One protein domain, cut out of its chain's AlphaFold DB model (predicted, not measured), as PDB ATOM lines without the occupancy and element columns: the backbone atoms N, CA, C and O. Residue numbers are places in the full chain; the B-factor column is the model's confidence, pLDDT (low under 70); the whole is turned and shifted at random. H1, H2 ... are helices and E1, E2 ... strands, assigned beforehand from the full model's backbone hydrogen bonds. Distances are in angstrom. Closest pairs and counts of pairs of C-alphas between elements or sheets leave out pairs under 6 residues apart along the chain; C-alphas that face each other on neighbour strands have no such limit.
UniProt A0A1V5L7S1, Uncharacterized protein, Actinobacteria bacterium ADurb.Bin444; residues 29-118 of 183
ATOM      1  N   ALA A  29      99.786 155.238 111.167       62.78
ATOM      2  CA  ALA A  29     100.871 154.261 111.210       62.78
ATOM      3  C   ALA A  29     102.201 154.799 111.775       62.78
ATOM      4  O   ALA A  29     103.092 154.014 112.076       62.78
ATOM      5  N   ASP A  30     102.321 156.113 111.978       79.75
ATOM      6  CA  ASP A  30     103.554 156.756 112.443       79.75
ATOM      7  C   ASP A  30     103.572 157.064 113.951       79.75
ATOM      8  O   ASP A  30     104.493 157.737 114.432       79.75
ATOM      9  N   LEU A  31     102.547 156.651 114.701       85.75
ATOM     10  CA  LEU A  31     102.479 156.874 116.142       85.75
ATOM     11  C   LEU A  31     103.307 155.835 116.911       85.75
ATOM     12  O   LEU A  31     103.033 154.641 116.840       85.75
ATOM     13  N   VAL A  32     104.277 156.298 117.705       85.25
ATOM     14  CA  VAL A  32     105.148 155.435 118.519       85.25
ATOM     15  C   VAL A  32     104.992 155.769 120.002       85.25
ATOM     16  O   VAL A  32     105.016 156.935 120.396       85.25
ATOM     17  N   VAL A  33     104.828 154.748 120.847       83.56
ATOM     18  CA  VAL A  33     104.772 154.926 122.309       83.56
ATOM     19  C   VAL A  33     106.027 155.651 122.800       83.56
ATOM     20  O   VAL A  33     107.140 155.361 122.370       83.56
ATOM     21  N   GLY A  34     105.848 156.614 123.703       78.88
ATOM     22  CA  GLY A  34     106.918 157.479 124.194       78.88
ATOM     23  C   GLY A  34     107.160 158.716 123.329       78.88
ATOM     24  O   GLY A  34     107.790 159.661 123.802       78.88
ATOM     25  N   GLU A  35     106.618 158.784 122.111       84.38
ATOM     26  CA  GLU A  35     106.543 160.046 121.383       84.38
ATOM     27  C   GLU A  35     105.446 160.947 121.958       84.38
ATOM     28  O   GLU A  35     104.643 160.584 122.820       84.38
ATOM     29  N   SER A  36     105.418 162.177 121.468       84.81
ATOM     30  CA  SER A  36     104.429 163.165 121.864       84.81
ATOM     31  C   SER A  36     103.464 163.473 120.730       84.81
ATOM     32  O   SER A  36     103.867 163.545 119.567       84.81
ATOM     33  N   VAL A  37     102.220 163.761 121.085       87.69
ATOM     34  CA  VAL A  37     101.148 164.100 120.148       87.69
ATOM     35  C   VAL A  37     100.470 165.405 120.552       87.69
ATOM     36  O   VAL A  37     100.492 165.788 121.722       87.69
ATOM     37  N   TRP A  38      99.877 166.093 119.582       86.88
ATOM     38  CA  TRP A  38      98.974 167.216 119.805       86.88
ATOM     39  C   TRP A  38      97.534 166.720 119.923       86.88
ATOM     40  O   TRP A  38      97.084 165.952 119.076       86.88
ATOM     41  N   TYR A  39      96.814 167.202 120.934       87.88
ATOM     42  CA  TYR A  39      95.376 167.021 121.132       87.88
ATOM     43  C   TYR A  39      94.788 168.313 121.715       87.88
ATOM     44  O   TYR A  39      95.291 168.810 122.720       87.88
ATOM     45  N   ARG A  40      93.748 168.883 121.085       85.19
ATOM     46  CA  ARG A  40      93.115 170.162 121.499       85.19
ATOM     47  C   ARG A  40      94.135 171.270 121.827       85.19
ATOM     48  O   ARG A  40      94.109 171.853 122.910       85.19
ATOM     49  N   ASP A  41      95.075 171.493 120.907       78.50
ATOM     50  CA  ASP A  41      96.166 172.477 121.017       78.50
ATOM     51  C   ASP A  41      97.133 172.278 122.202       78.50
ATOM     52  O   ASP A  41      97.932 173.158 122.525       78.50
ATOM     53  N   GLN A  42      97.110 171.105 122.836       80.25
ATOM     54  CA  GLN A  42      98.010 170.728 123.925       80.25
ATOM     55  C   GLN A  42      98.833 169.501 123.551       80.25
ATOM     56  O   GLN A  42      98.400 168.652 122.772       80.25
ATOM     57  N   ARG A  43     100.054 169.424 124.087       83.81
ATOM     58  CA  ARG A  43     100.979 168.324 123.824       83.81
ATOM     59  C   ARG A  43     100.946 167.325 124.972       83.81
ATOM     60  O   ARG A  43     101.092 167.715 126.131       83.81
ATOM     61  N   TYR A  44     100.821 166.052 124.624       85.81
ATOM     62  CA  TYR A  44     100.750 164.939 125.564       85.81
ATOM     63  C   TYR A  44     101.731 163.838 125.177       85.81
ATOM     64  O   TYR A  44     102.141 163.745 124.017       85.81
ATOM     65  N   TRP A  45     102.098 163.005 126.149       84.06
ATOM     66  CA  TRP A  45     102.830 161.765 125.899       84.06
ATOM     67  C   TRP A  45     101.881 160.689 125.391       84.06
ATOM     68  O   TRP A  45     100.801 160.501 125.954       84.06
ATOM     69  N   LEU A  46     102.313 159.974 124.358       86.25
ATOM     70  CA  LEU A  46     101.635 158.791 123.867       86.25
ATOM     71  C   LEU A  46     102.079 157.576 124.684       86.25
ATOM     72  O   LEU A  46     103.264 157.254 124.727       86.25
ATOM     73  N   GLU A  47     101.137 156.911 125.344       85.75
ATOM     74  CA  GLU A  47     101.426 155.808 126.272       85.75
ATOM     75  C   GLU A  47     101.058 154.447 125.694       85.75
ATOM     76  O   GLU A  47     101.711 153.453 125.995       85.75
ATOM     77  N   ARG A  48     100.017 154.391 124.857       87.06
ATOM     78  CA  ARG A  48      99.604 153.158 124.186       87.06
ATOM     79  C   ARG A  48      99.060 153.460 122.801       87.06
ATOM     80  O   ARG A  48      98.225 154.352 122.643       87.06
ATOM     81  N   VAL A  49      99.496 152.650 121.846       85.94
ATOM     82  CA  VAL A  49      98.951 152.558 120.491       85.94
ATOM     83  C   VAL A  49      98.331 151.164 120.352       85.94
ATOM     84  O   VAL A  49      98.939 150.208 120.841       85.94
ATOM     85  N   PRO A  50      97.115 151.024 119.799       81.75
ATOM     86  CA  PRO A  50      96.517 149.710 119.584       81.75
ATOM     87  C   PRO A  50      97.325 148.900 118.557       81.75
ATOM     88  O   PRO A  50      97.880 149.461 117.615       81.75
ATOM     89  N   GLU A  51      97.391 147.581 118.750       74.19
ATOM     90  CA  GLU A  51      98.102 146.656 117.849       74.19
ATOM     91  C   GLU A  51      97.350 146.456 116.526       74.19
ATOM     92  O   GLU A  51      97.965 146.342 115.467       74.19
ATOM     93  N   SER A  52      96.015 146.474 116.579       74.38
ATOM     94  CA  SER A  52      95.125 146.407 115.423       74.38
ATOM     95  C   SER A  52      94.225 147.637 115.360       74.38
ATOM     96  O   SER A  52      93.681 148.080 116.370       74.38
ATOM     97  N   TRP A  53      94.051 148.174 114.154       67.44
ATOM     98  CA  TRP A  53      93.227 149.354 113.900       67.44
ATOM     99  C   TRP A  53      91.805 148.933 113.501       67.44
ATOM    100  O   TRP A  53      91.432 149.020 112.332       67.44
ATOM    101  N   ASP A  54      91.034 148.409 114.454       69.06
ATOM    102  CA  ASP A  54      89.602 148.139 114.276       69.06
ATOM    103  C   ASP A  54      88.746 149.369 114.639       69.06
ATOM    104  O   ASP A  54      89.265 150.434 114.954       69.06
ATOM    105  N   ALA A  55      87.422 149.264 114.534       55.44
ATOM    106  CA  ALA A  55      86.426 150.346 114.624       55.44
ATOM    107  C   ALA A  55      86.607 151.400 115.742       55.44
ATOM    108  O   ALA A  55      86.024 152.478 115.668       55.44
ATOM    109  N   SER A  56      87.369 151.082 116.789       62.28
ATOM    110  CA  SER A  56      87.569 151.883 117.994       62.28
ATOM    111  C   SER A  56      89.053 152.147 118.258       62.28
ATOM    112  O   SER A  56      89.591 151.769 119.301       62.28
ATOM    113  N   CYS A  57      89.732 152.810 117.320       74.44
ATOM    114  CA  CYS A  57      91.160 153.125 117.418       74.44
ATOM    115  C   CYS A  57      91.434 154.201 118.473       74.44
ATOM    116  O   CYS A  57      91.632 155.380 118.172       74.44
ATOM    117  N   MET A  58      91.435 153.786 119.734       84.88
ATOM    118  CA  MET A  58      91.714 154.643 120.871       84.88
ATOM    119  C   MET A  58      93.199 154.573 121.214       84.88
ATOM    120  O   MET A  58      93.734 153.509 121.525       84.88
ATOM    121  N   VAL A  59      93.865 155.723 121.212       87.00
ATOM    122  CA  VAL A  59      95.202 155.876 121.781       87.00
ATOM    123  C   VAL A  59      95.097 156.327 123.229       87.00
ATOM    124  O   VAL A  59      94.219 157.115 123.588       87.00
ATOM    125  N   ARG A  60      96.003 155.844 124.078       88.88
ATOM    126  CA  ARG A  60      96.104 156.311 125.464       88.88
ATOM    127  C   ARG A  60      97.133 157.426 125.522       88.88
ATOM    128  O   ARG A  60      98.299 157.198 125.192       88.88
ATOM    129  N   ILE A  61      96.705 158.609 125.947       88.00
ATOM    130  CA  ILE A  61      97.588 159.752 126.174       88.00
ATOM    131  C   ILE A  61      97.584 160.134 127.652       88.00
ATOM    132  O   ILE A  61      96.577 159.978 128.348       88.00
ATOM    133  N   SER A  62      98.728 160.603 128.140       84.50
ATOM    134  CA  SER A  62      98.857 161.054 129.530       84.50
ATOM    135  C   SER A  62      97.920 162.236 129.809       84.50
ATOM    136  O   SER A  62      97.748 163.097 128.950       84.50
ATOM    137  N   SER A  63      97.334 162.316 131.007       80.31
ATOM    138  CA  SER A  63      96.631 163.521 131.474       80.31
ATOM    139  C   SER A  63      97.590 164.643 131.849       80.31
ATOM    140  O   SER A  63      97.204 165.814 131.861       80.31
ATOM    141  N   ASP A  64      98.833 164.286 132.167       73.44
ATOM    142  CA  ASP A  64      99.848 165.233 132.573       73.44
ATOM    143  C   ASP A  64     100.407 165.951 131.355       73.44
ATOM    144  O   ASP A  64     100.884 165.362 130.379       73.44
ATOM    145  N   ARG A  65     100.350 167.277 131.427       67.81
ATOM    146  CA  ARG A  65     100.941 168.137 130.411       67.81
ATOM    147  C   ARG A  65     102.454 167.982 130.459       67.81
ATOM    148  O   ARG A  65     103.053 168.013 131.534       67.81
ATOM    149  N   ILE A  66     103.080 167.892 129.290       67.44
ATOM    150  CA  ILE A  66     104.539 167.938 129.211       67.44
ATOM    151  C   ILE A  66     104.983 169.357 129.608       67.44
ATOM    152  O   ILE A  66     104.640 170.321 128.922       67.44
ATOM    153  N   LEU A  67     105.725 169.487 130.714       60.53
ATOM    154  CA  LEU A  67     106.303 170.747 131.204       60.53
ATOM    155  C   LEU A  67     107.849 170.700 131.139       60.53
ATOM    156  O   LEU A  67     108.403 169.637 131.412       60.53
ATOM    157  N   PRO A  68     108.543 171.823 130.834       52.44
ATOM    158  CA  PRO A  68     110.000 171.890 130.616       52.44
ATOM    159  C   PRO A  68     110.870 171.298 131.717       52.44
ATOM    160  O   PRO A  68     111.852 170.625 131.420       52.44
ATOM    161  N   ASP A  69     110.478 171.529 132.967       53.66
ATOM    162  CA  ASP A  69     111.346 171.321 134.126       53.66
ATOM    163  C   ASP A  69     110.850 170.189 135.035       53.66
ATOM    164  O   ASP A  69     111.341 170.010 136.150       53.66
ATOM    165  N   ARG A  70     109.843 169.427 134.590       52.12
ATOM    166  CA  ARG A  70     109.300 168.308 135.362       52.12
ATOM    167  C   ARG A  70     109.711 166.984 134.753       52.12
ATOM    168  O   ARG A  70     109.401 166.680 133.603       52.12
ATOM    169  N   VAL A  71     110.346 166.165 135.585       59.78
ATOM    170  CA  VAL A  71     110.496 164.739 135.315       59.78
ATOM    171  C   VAL A  71     109.095 164.156 135.078       59.78
ATOM    172  O   VAL A  71     108.177 164.498 135.832       59.78
ATOM    173  N   PRO A  72     108.915 163.305 134.052       58.91
ATOM    174  CA  PRO A  72     107.826 162.341 133.966       58.91
ATOM    175  C   PRO A  72     107.231 161.953 135.333       58.91
ATOM    176  O   PRO A  72     107.928 161.292 136.105       58.91
ATOM    177  N   PRO A  73     105.982 162.337 135.659       63.66
ATOM    178  CA  PRO A  73     105.334 161.836 136.867       63.66
ATOM    179  C   PRO A  73     105.300 160.304 136.825       63.66
ATOM    180  O   PRO A  73     105.094 159.718 135.756       63.66
ATOM    181  N   LYS A  74     105.580 159.674 137.976       64.62
ATOM    182  CA  LYS A  74     105.594 158.210 138.135       64.62
ATOM    183  C   LYS A  74     104.173 157.642 138.145       64.62
ATOM    184  O   LYS A  74     103.937 156.617 137.517       64.62
ATOM    185  N   ASP A  75     103.242 158.371 138.759       70.12
ATOM    186  CA  ASP A  75     101.824 158.022 138.834       70.12
ATOM    187  C   ASP A  75     101.043 158.917 137.874       70.12
ATOM    188  O   ASP A  75     100.727 160.066 138.185       70.12
ATOM    189  N   ARG A  76     100.794 158.413 136.664       70.38
ATOM    190  CA  ARG A  76     100.100 159.168 135.619       70.38
ATOM    191  C   ARG A  76      98.645 158.762 135.562       70.38
ATOM    192  O   ARG A  76      98.330 157.579 135.421       70.38
ATOM    193  N   VAL A  77      97.762 159.749 135.583       80.81
ATOM    194  CA  VAL A  77      96.411 159.544 135.067       80.81
ATOM    195  C   VAL A  77      96.506 159.611 133.539       80.81
ATOM    196  O   VAL A  77      97.336 160.320 132.968       80.81
ATOM    197  N   SER A  78      95.707 158.813 132.848       88.06
ATOM    198  CA  SER A  78      95.693 158.786 131.386       88.06
ATOM    199  C   SER A  78      94.259 158.779 130.908       88.06
ATOM    200  O   SER A  78      93.357 158.346 131.624       88.06
ATOM    201  N   PHE A  79      94.050 159.214 129.675       88.88
ATOM    202  CA  PHE A  79      92.748 159.126 129.043       88.88
ATOM    203  C   PHE A  79      92.885 158.628 127.610       88.88
ATOM    204  O   PHE A  79      93.933 158.751 126.971       88.88
ATOM    205  N   CYS A  80      91.817 158.002 127.133       90.75
ATOM    206  CA  CYS A  80      91.757 157.447 125.795       90.75
ATOM    207  C   CYS A  80      91.170 158.488 124.840       90.75
ATOM    208  O   CYS A  80      90.146 159.105 125.139       90.75
ATOM    209  N   VAL A  81      91.799 158.661 123.681       89.75
ATOM    210  CA  VAL A  81      91.335 159.559 122.619       89.75
ATOM    211  C   VAL A  81      91.324 158.801 121.305       89.75
ATOM    212  O   VAL A  81      92.216 157.996 121.051       89.75
ATOM    213  N   HIS A  82      90.329 159.067 120.467       88.75
ATOM    214  CA  HIS A  82      90.301 158.517 119.121       88.75
ATOM    215  C   HIS A  82      91.487 159.052 118.307       88.75
ATOM    216  O   HIS A  82      91.859 160.225 118.410       88.75
ATOM    217  N   ALA A  83      92.154 158.175 117.567       86.56
ATOM    218  CA  ALA A  83      93.467 158.497 117.027       86.56
ATOM    219  C   ALA A  83      93.442 159.534 115.886       86.56
ATOM    220  O   ALA A  83      94.451 160.171 115.599       86.56
ATOM    221  N   ASP A  84      92.286 159.742 115.264       85.00
ATOM    222  CA  ASP A  84      92.030 160.818 114.298       85.00
ATOM    223  C   ASP A  84      92.043 162.221 114.928       85.00
ATOM    224  O   ASP A  84      92.286 163.211 114.235       85.00
ATOM    225  N   HIS A  85      91.821 162.323 116.239       87.69
ATOM    226  CA  HIS A  85      91.878 163.578 116.981       87.69
ATOM    227  C   HIS A  85      93.289 163.938 117.446       87.69
ATOM    228  O   HIS A  85      93.489 165.036 117.978       87.69
ATOM    229  N   VAL A  86      94.262 163.039 117.282       87.12
ATOM    230  CA  VAL A  86      95.653 163.309 117.634       87.12
ATOM    231  C   VAL A  86      96.493 163.528 116.383       87.12
ATOM    232  O   VAL A  86      96.292 162.920 115.339       87.12
ATOM    233  N   THR A  87      97.468 164.425 116.471       87.50
ATOM    234  CA  THR A  87      98.454 164.627 115.401       87.50
ATOM    235  C   THR A  87      99.848 164.443 115.969       87.50
ATOM    236  O   THR A  87     100.152 164.999 117.026       87.50
ATOM    237  N   LYS A  88     100.716 163.693 115.278       85.00
ATOM    238  CA  LYS A  88     102.117 163.520 115.683       85.00
ATOM    239  C   LYS A  88     102.757 164.889 115.915       85.00
ATOM    240  O   LYS A  88     102.773 165.737 115.019       85.00
ATOM    241  N   ALA A  89     103.245 165.133 117.130       78.38
ATOM    242  CA  ALA A  89     103.965 166.365 117.400       78.38
ATOM    243  C   ALA A  89     105.359 166.239 116.775       78.38
ATOM    244  O   ALA A  89     106.001 165.196 116.914       78.38
ATOM    245  N   PRO A  90     105.850 167.271 116.073       75.62
ATOM    246  CA  PRO A  90     107.116 167.161 115.378       75.62
ATOM    247  C   PRO A  90     108.243 166.951 116.399       75.62
ATOM    248  O   PRO A  90     108.283 167.606 117.454       75.62
ATOM    249  N   VAL A  91     109.160 166.035 116.069       62.25
ATOM    250  CA  VAL A  91     110.393 165.777 116.821       62.25
ATOM    251  C   VAL A  91     111.262 167.016 116.673       62.25
ATOM    252  O   VAL A  91     112.024 167.177 115.727       62.25
ATOM    253  N   THR A  92     111.050 167.986 117.550       56.81
ATOM    254  CA  THR A  92     111.759 169.255 117.500       56.81
ATOM    255  C   THR A  92     112.451 169.516 118.817       56.81
ATOM    256  O   THR A  92     111.976 169.119 119.879       56.81
ATOM    257  N   ARG A  93     113.555 170.262 118.738       52.41
ATOM    258  CA  ARG A  93     114.346 170.736 119.882       52.41
ATOM    259  C   ARG A  93     113.554 171.601 120.875       52.41
ATOM    260  O   ARG A  93     114.065 171.887 121.948       52.41
ATOM    261  N   ASN A  94     112.339 172.036 120.516       52.66
ATOM    262  CA  ASN A  94     111.420 172.731 121.411       52.66
ATOM    263  C   ASN A  94     110.210 171.825 121.705       52.66
ATOM    264  O   ASN A  94     109.295 171.733 120.879       52.66
ATOM    265  N   PRO A  95     110.172 171.170 122.875       49.53
ATOM    266  CA  PRO A  95     109.106 170.241 123.209       49.53
ATOM    267  C   PRO A  95     107.739 170.908 123.461       49.53
ATOM    268  O   PRO A  95     106.775 170.191 123.689       49.53
ATOM    269  N   TYR A  96     107.585 172.237 123.378       53.16
ATOM    270  CA  TYR A  96     106.440 172.915 124.013       53.16
ATOM    271  C   TYR A  96     105.607 173.850 123.120       53.16
ATOM    272  O   TYR A  96     104.696 174.503 123.621       53.16
ATOM    273  N   GLY A  97     105.852 173.941 121.807       55.53
ATOM    274  CA  GLY A  97     105.034 174.823 120.963       55.53
ATOM    275  C   GLY A  97     105.387 174.848 119.482       55.53
ATOM    276  O   GLY A  97     106.284 174.136 119.026       55.53
ATOM    277  N   ARG A  98     104.683 175.708 118.727       53.38
ATOM    278  CA  ARG A  98     105.066 176.050 117.348       53.38
ATOM    279  C   ARG A  98     106.527 176.492 117.336       53.38
ATOM    280  O   ARG A  98     106.947 177.292 118.175       53.38
ATOM    281  N   GLN A  99     107.286 175.983 116.368       56.84
ATOM    282  CA  GLN A  99     108.657 176.423 116.155       56.84
ATOM    283  C   GLN A  99     108.680 177.952 116.032       56.84
ATOM    284  O   GLN A  99     107.875 178.510 115.273       56.84
ATOM    285  N   PRO A 100     109.584 178.650 116.743       64.31
ATOM    286  CA  PRO A 100     109.902 180.007 116.356       64.31
ATOM    287  C   PRO A 100     110.303 179.943 114.881       64.31
ATOM    288  O   PRO A 100     111.100 179.091 114.493       64.31
ATOM    289  N   THR A 101     109.716 180.796 114.043       75.38
ATOM    290  CA  THR A 101     110.119 180.864 112.629       75.38
ATOM    291  C   THR A 101     111.644 180.980 112.536       75.38
ATOM    292  O   THR A 101     112.245 181.596 113.418       75.38
ATOM    293  N   LYS A 102     112.272 180.450 111.477       69.56
ATOM    294  CA  LYS A 102     113.722 180.607 111.239       69.56
ATOM    295  C   LYS A 102     114.178 182.053 111.494       69.56
ATOM    296  O   LYS A 102     115.062 182.304 112.297       69.56
ATOM    297  N   LYS A 103     113.400 183.015 110.986       69.19
ATOM    298  CA  LYS A 103     113.567 184.457 111.222       69.19
ATOM    299  C   LYS A 103     113.599 184.875 112.702       69.19
ATOM    300  O   LYS A 103     114.317 185.804 113.055       69.19
ATOM    301  N   ALA A 104     112.789 184.262 113.563       72.19
ATOM    302  CA  ALA A 104     112.759 184.544 114.998       72.19
ATOM    303  C   ALA A 104     113.951 183.922 115.740       72.19
ATOM    304  O   ALA A 104     114.454 184.542 116.679       72.19
ATOM    305  N   VAL A 105     114.402 182.736 115.318       74.12
ATOM    306  CA  VAL A 105     115.612 182.089 115.850       74.12
ATOM    307  C   VAL A 105     116.844 182.904 115.470       74.12
ATOM    308  O   VAL A 105     117.541 183.376 116.364       74.12
ATOM    309  N   ASP A 106     117.018 183.198 114.182       73.94
ATOM    310  CA  ASP A 106     118.138 183.991 113.662       73.94
ATOM    311  C   ASP A 106     118.197 185.371 114.339       73.94
ATOM    312  O   ASP A 106     119.258 185.848 114.735       73.94
ATOM    313  N   ARG A 107     117.037 186.010 114.558       71.50
ATOM    314  CA  ARG A 107     116.956 187.288 115.283       71.50
ATOM    315  C   ARG A 107     117.408 187.162 116.737       71.50
ATOM    316  O   ARG A 107     118.070 188.068 117.233       71.50
ATOM    317  N   ARG A 108     117.042 186.084 117.438       74.69
ATOM    318  CA  ARG A 108     117.494 185.849 118.819       74.69
ATOM    319  C   ARG A 108     118.992 185.583 118.872       74.69
ATOM    320  O   ARG A 108     119.646 186.127 119.751       74.69
ATOM    321  N   GLU A 109     119.527 184.787 117.951       77.38
ATOM    322  CA  GLU A 109     120.961 184.497 117.894       77.38
ATOM    323  C   GLU A 109     121.782 185.743 117.564       77.38
ATOM    324  O   GLU A 109     122.757 186.018 118.262       77.38
ATOM    325  N   MET A 110     121.342 186.556 116.597       70.94
ATOM    326  CA  MET A 110     121.982 187.845 116.325       70.94
ATOM    327  C   MET A 110     121.894 188.782 117.532       70.94
ATOM    328  O   MET A 110     122.913 189.334 117.932       70.94
ATOM    329  N   ASN A 111     120.735 188.886 118.192       73.00
ATOM    330  CA  ASN A 111     120.602 189.692 119.410       73.00
ATOM    331  C   ASN A 111     121.462 189.170 120.577       73.00
ATOM    332  O   ASN A 111     121.837 189.940 121.456       73.00
ATOM    333  N   ARG A 112     121.756 187.865 120.628       73.00
ATOM    334  CA  ARG A 112     122.626 187.275 121.653       73.00
ATOM    335  C   ARG A 112     124.099 187.558 121.367       73.00
ATOM    336  O   ARG A 112     124.850 187.808 122.299       73.00
ATOM    337  N   LYS A 113     124.507 187.484 120.098       69.50
ATOM    338  CA  LYS A 113     125.899 187.672 119.669       69.50
ATOM    339  C   LYS A 113     126.301 189.146 119.616       69.50
ATOM    340  O   LYS A 113     127.428 189.475 119.953       69.50
ATOM    341  N   GLU A 114     125.384 190.016 119.207       65.38
ATOM    342  CA  GLU A 114     125.648 191.440 118.962       65.38
ATOM    343  C   GLU A 114     125.006 192.366 120.013       65.38
ATOM    344  O   GLU A 114     125.140 193.584 119.932       65.38
ATOM    345  N   GLY A 115     124.305 191.802 121.006       61.78
ATOM    346  CA  GLY A 115     123.452 192.550 121.932       61.78
ATOM    347  C   GLY A 115     122.096 192.906 121.311       61.78
ATOM    348  O   GLY A 115     121.871 192.732 120.111       61.78
ATOM    349  N   THR A 116     121.140 193.386 122.118       63.22
ATOM    350  CA  THR A 116     119.888 193.942 121.579       63.22
ATOM    351  C   THR A 116     120.249 195.086 120.648       63.22
ATOM    352  O   THR A 116     120.639 196.146 121.132       63.22
ATOM    353  N   ARG A 117     120.155 194.840 119.332       55.28
ATOM    354  CA  ARG A 117     120.548 195.797 118.302       55.28
ATOM    355  C   ARG A 117     119.847 197.117 118.559       55.28
ATOM    356  O   ARG A 117     118.652 197.287 118.320       55.28
ATOM    357  N   ASP A 118     120.635 198.061 119.035       61.38
ATOM    358  CA  ASP A 118     120.466 199.424 118.616       61.38
ATOM    359  C   ASP A 118     120.451 199.397 117.084       61.38
ATOM    360  O   ASP A 118     121.425 198.992 116.451       61.38
TER     361      ASP A 118
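What this domain is: This is residues 29 to 118 of the 183 residues of an uncharacterized protein of Actinobacteria bacterium ADurb.Bin444 (UniProt A0A1V5L7S1). Little regular structure: look for a small, strongly twisted sheet toward one end and the lone helix H1 at the other, joined by an unnamed stretch. Of 90 printed residues, 34 are in named elements, in the order E1 E2 E3 E4 H1, class mixed. The sheet, E1 E2 E3 E4, is a meander, each strand the antiparallel neighbour of the one before. The whole is loose, radius of gyration of the C-alphas 17.2 A, spanning 59 by 27 by 19 A.

Where its parts are: Find E1, residues 36 to 39, from C-alpha 36 at (104.429, 163.165, 121.864). E2, 42 to 48, runs 17.6 A; E3 is 58 to 62, E4 78 to 82. H1, 102 to 114, runs 17.9 A to (125.648, 191.440, 118.962).

How they stand to each other: Three hairpins show N and O within hydrogen-bond range: E1 and E2, N 37 and O 44, 2.9 A; E2 and E3, N 62 and O 45, 3.0 A; E3 and E4, N 59 and O 81, 2.8 A. H1, every O i to N i+4 pair within range, is not on the sheet.

The domain as a whole: The farthest C-alphas, Asp 54 and Asp 118, are 60.0 A apart. The printed part has no cut; links E3 to E4 and E4 to H1 are long. pLDDT is under 70 in 33 residues, among them 91 to 100.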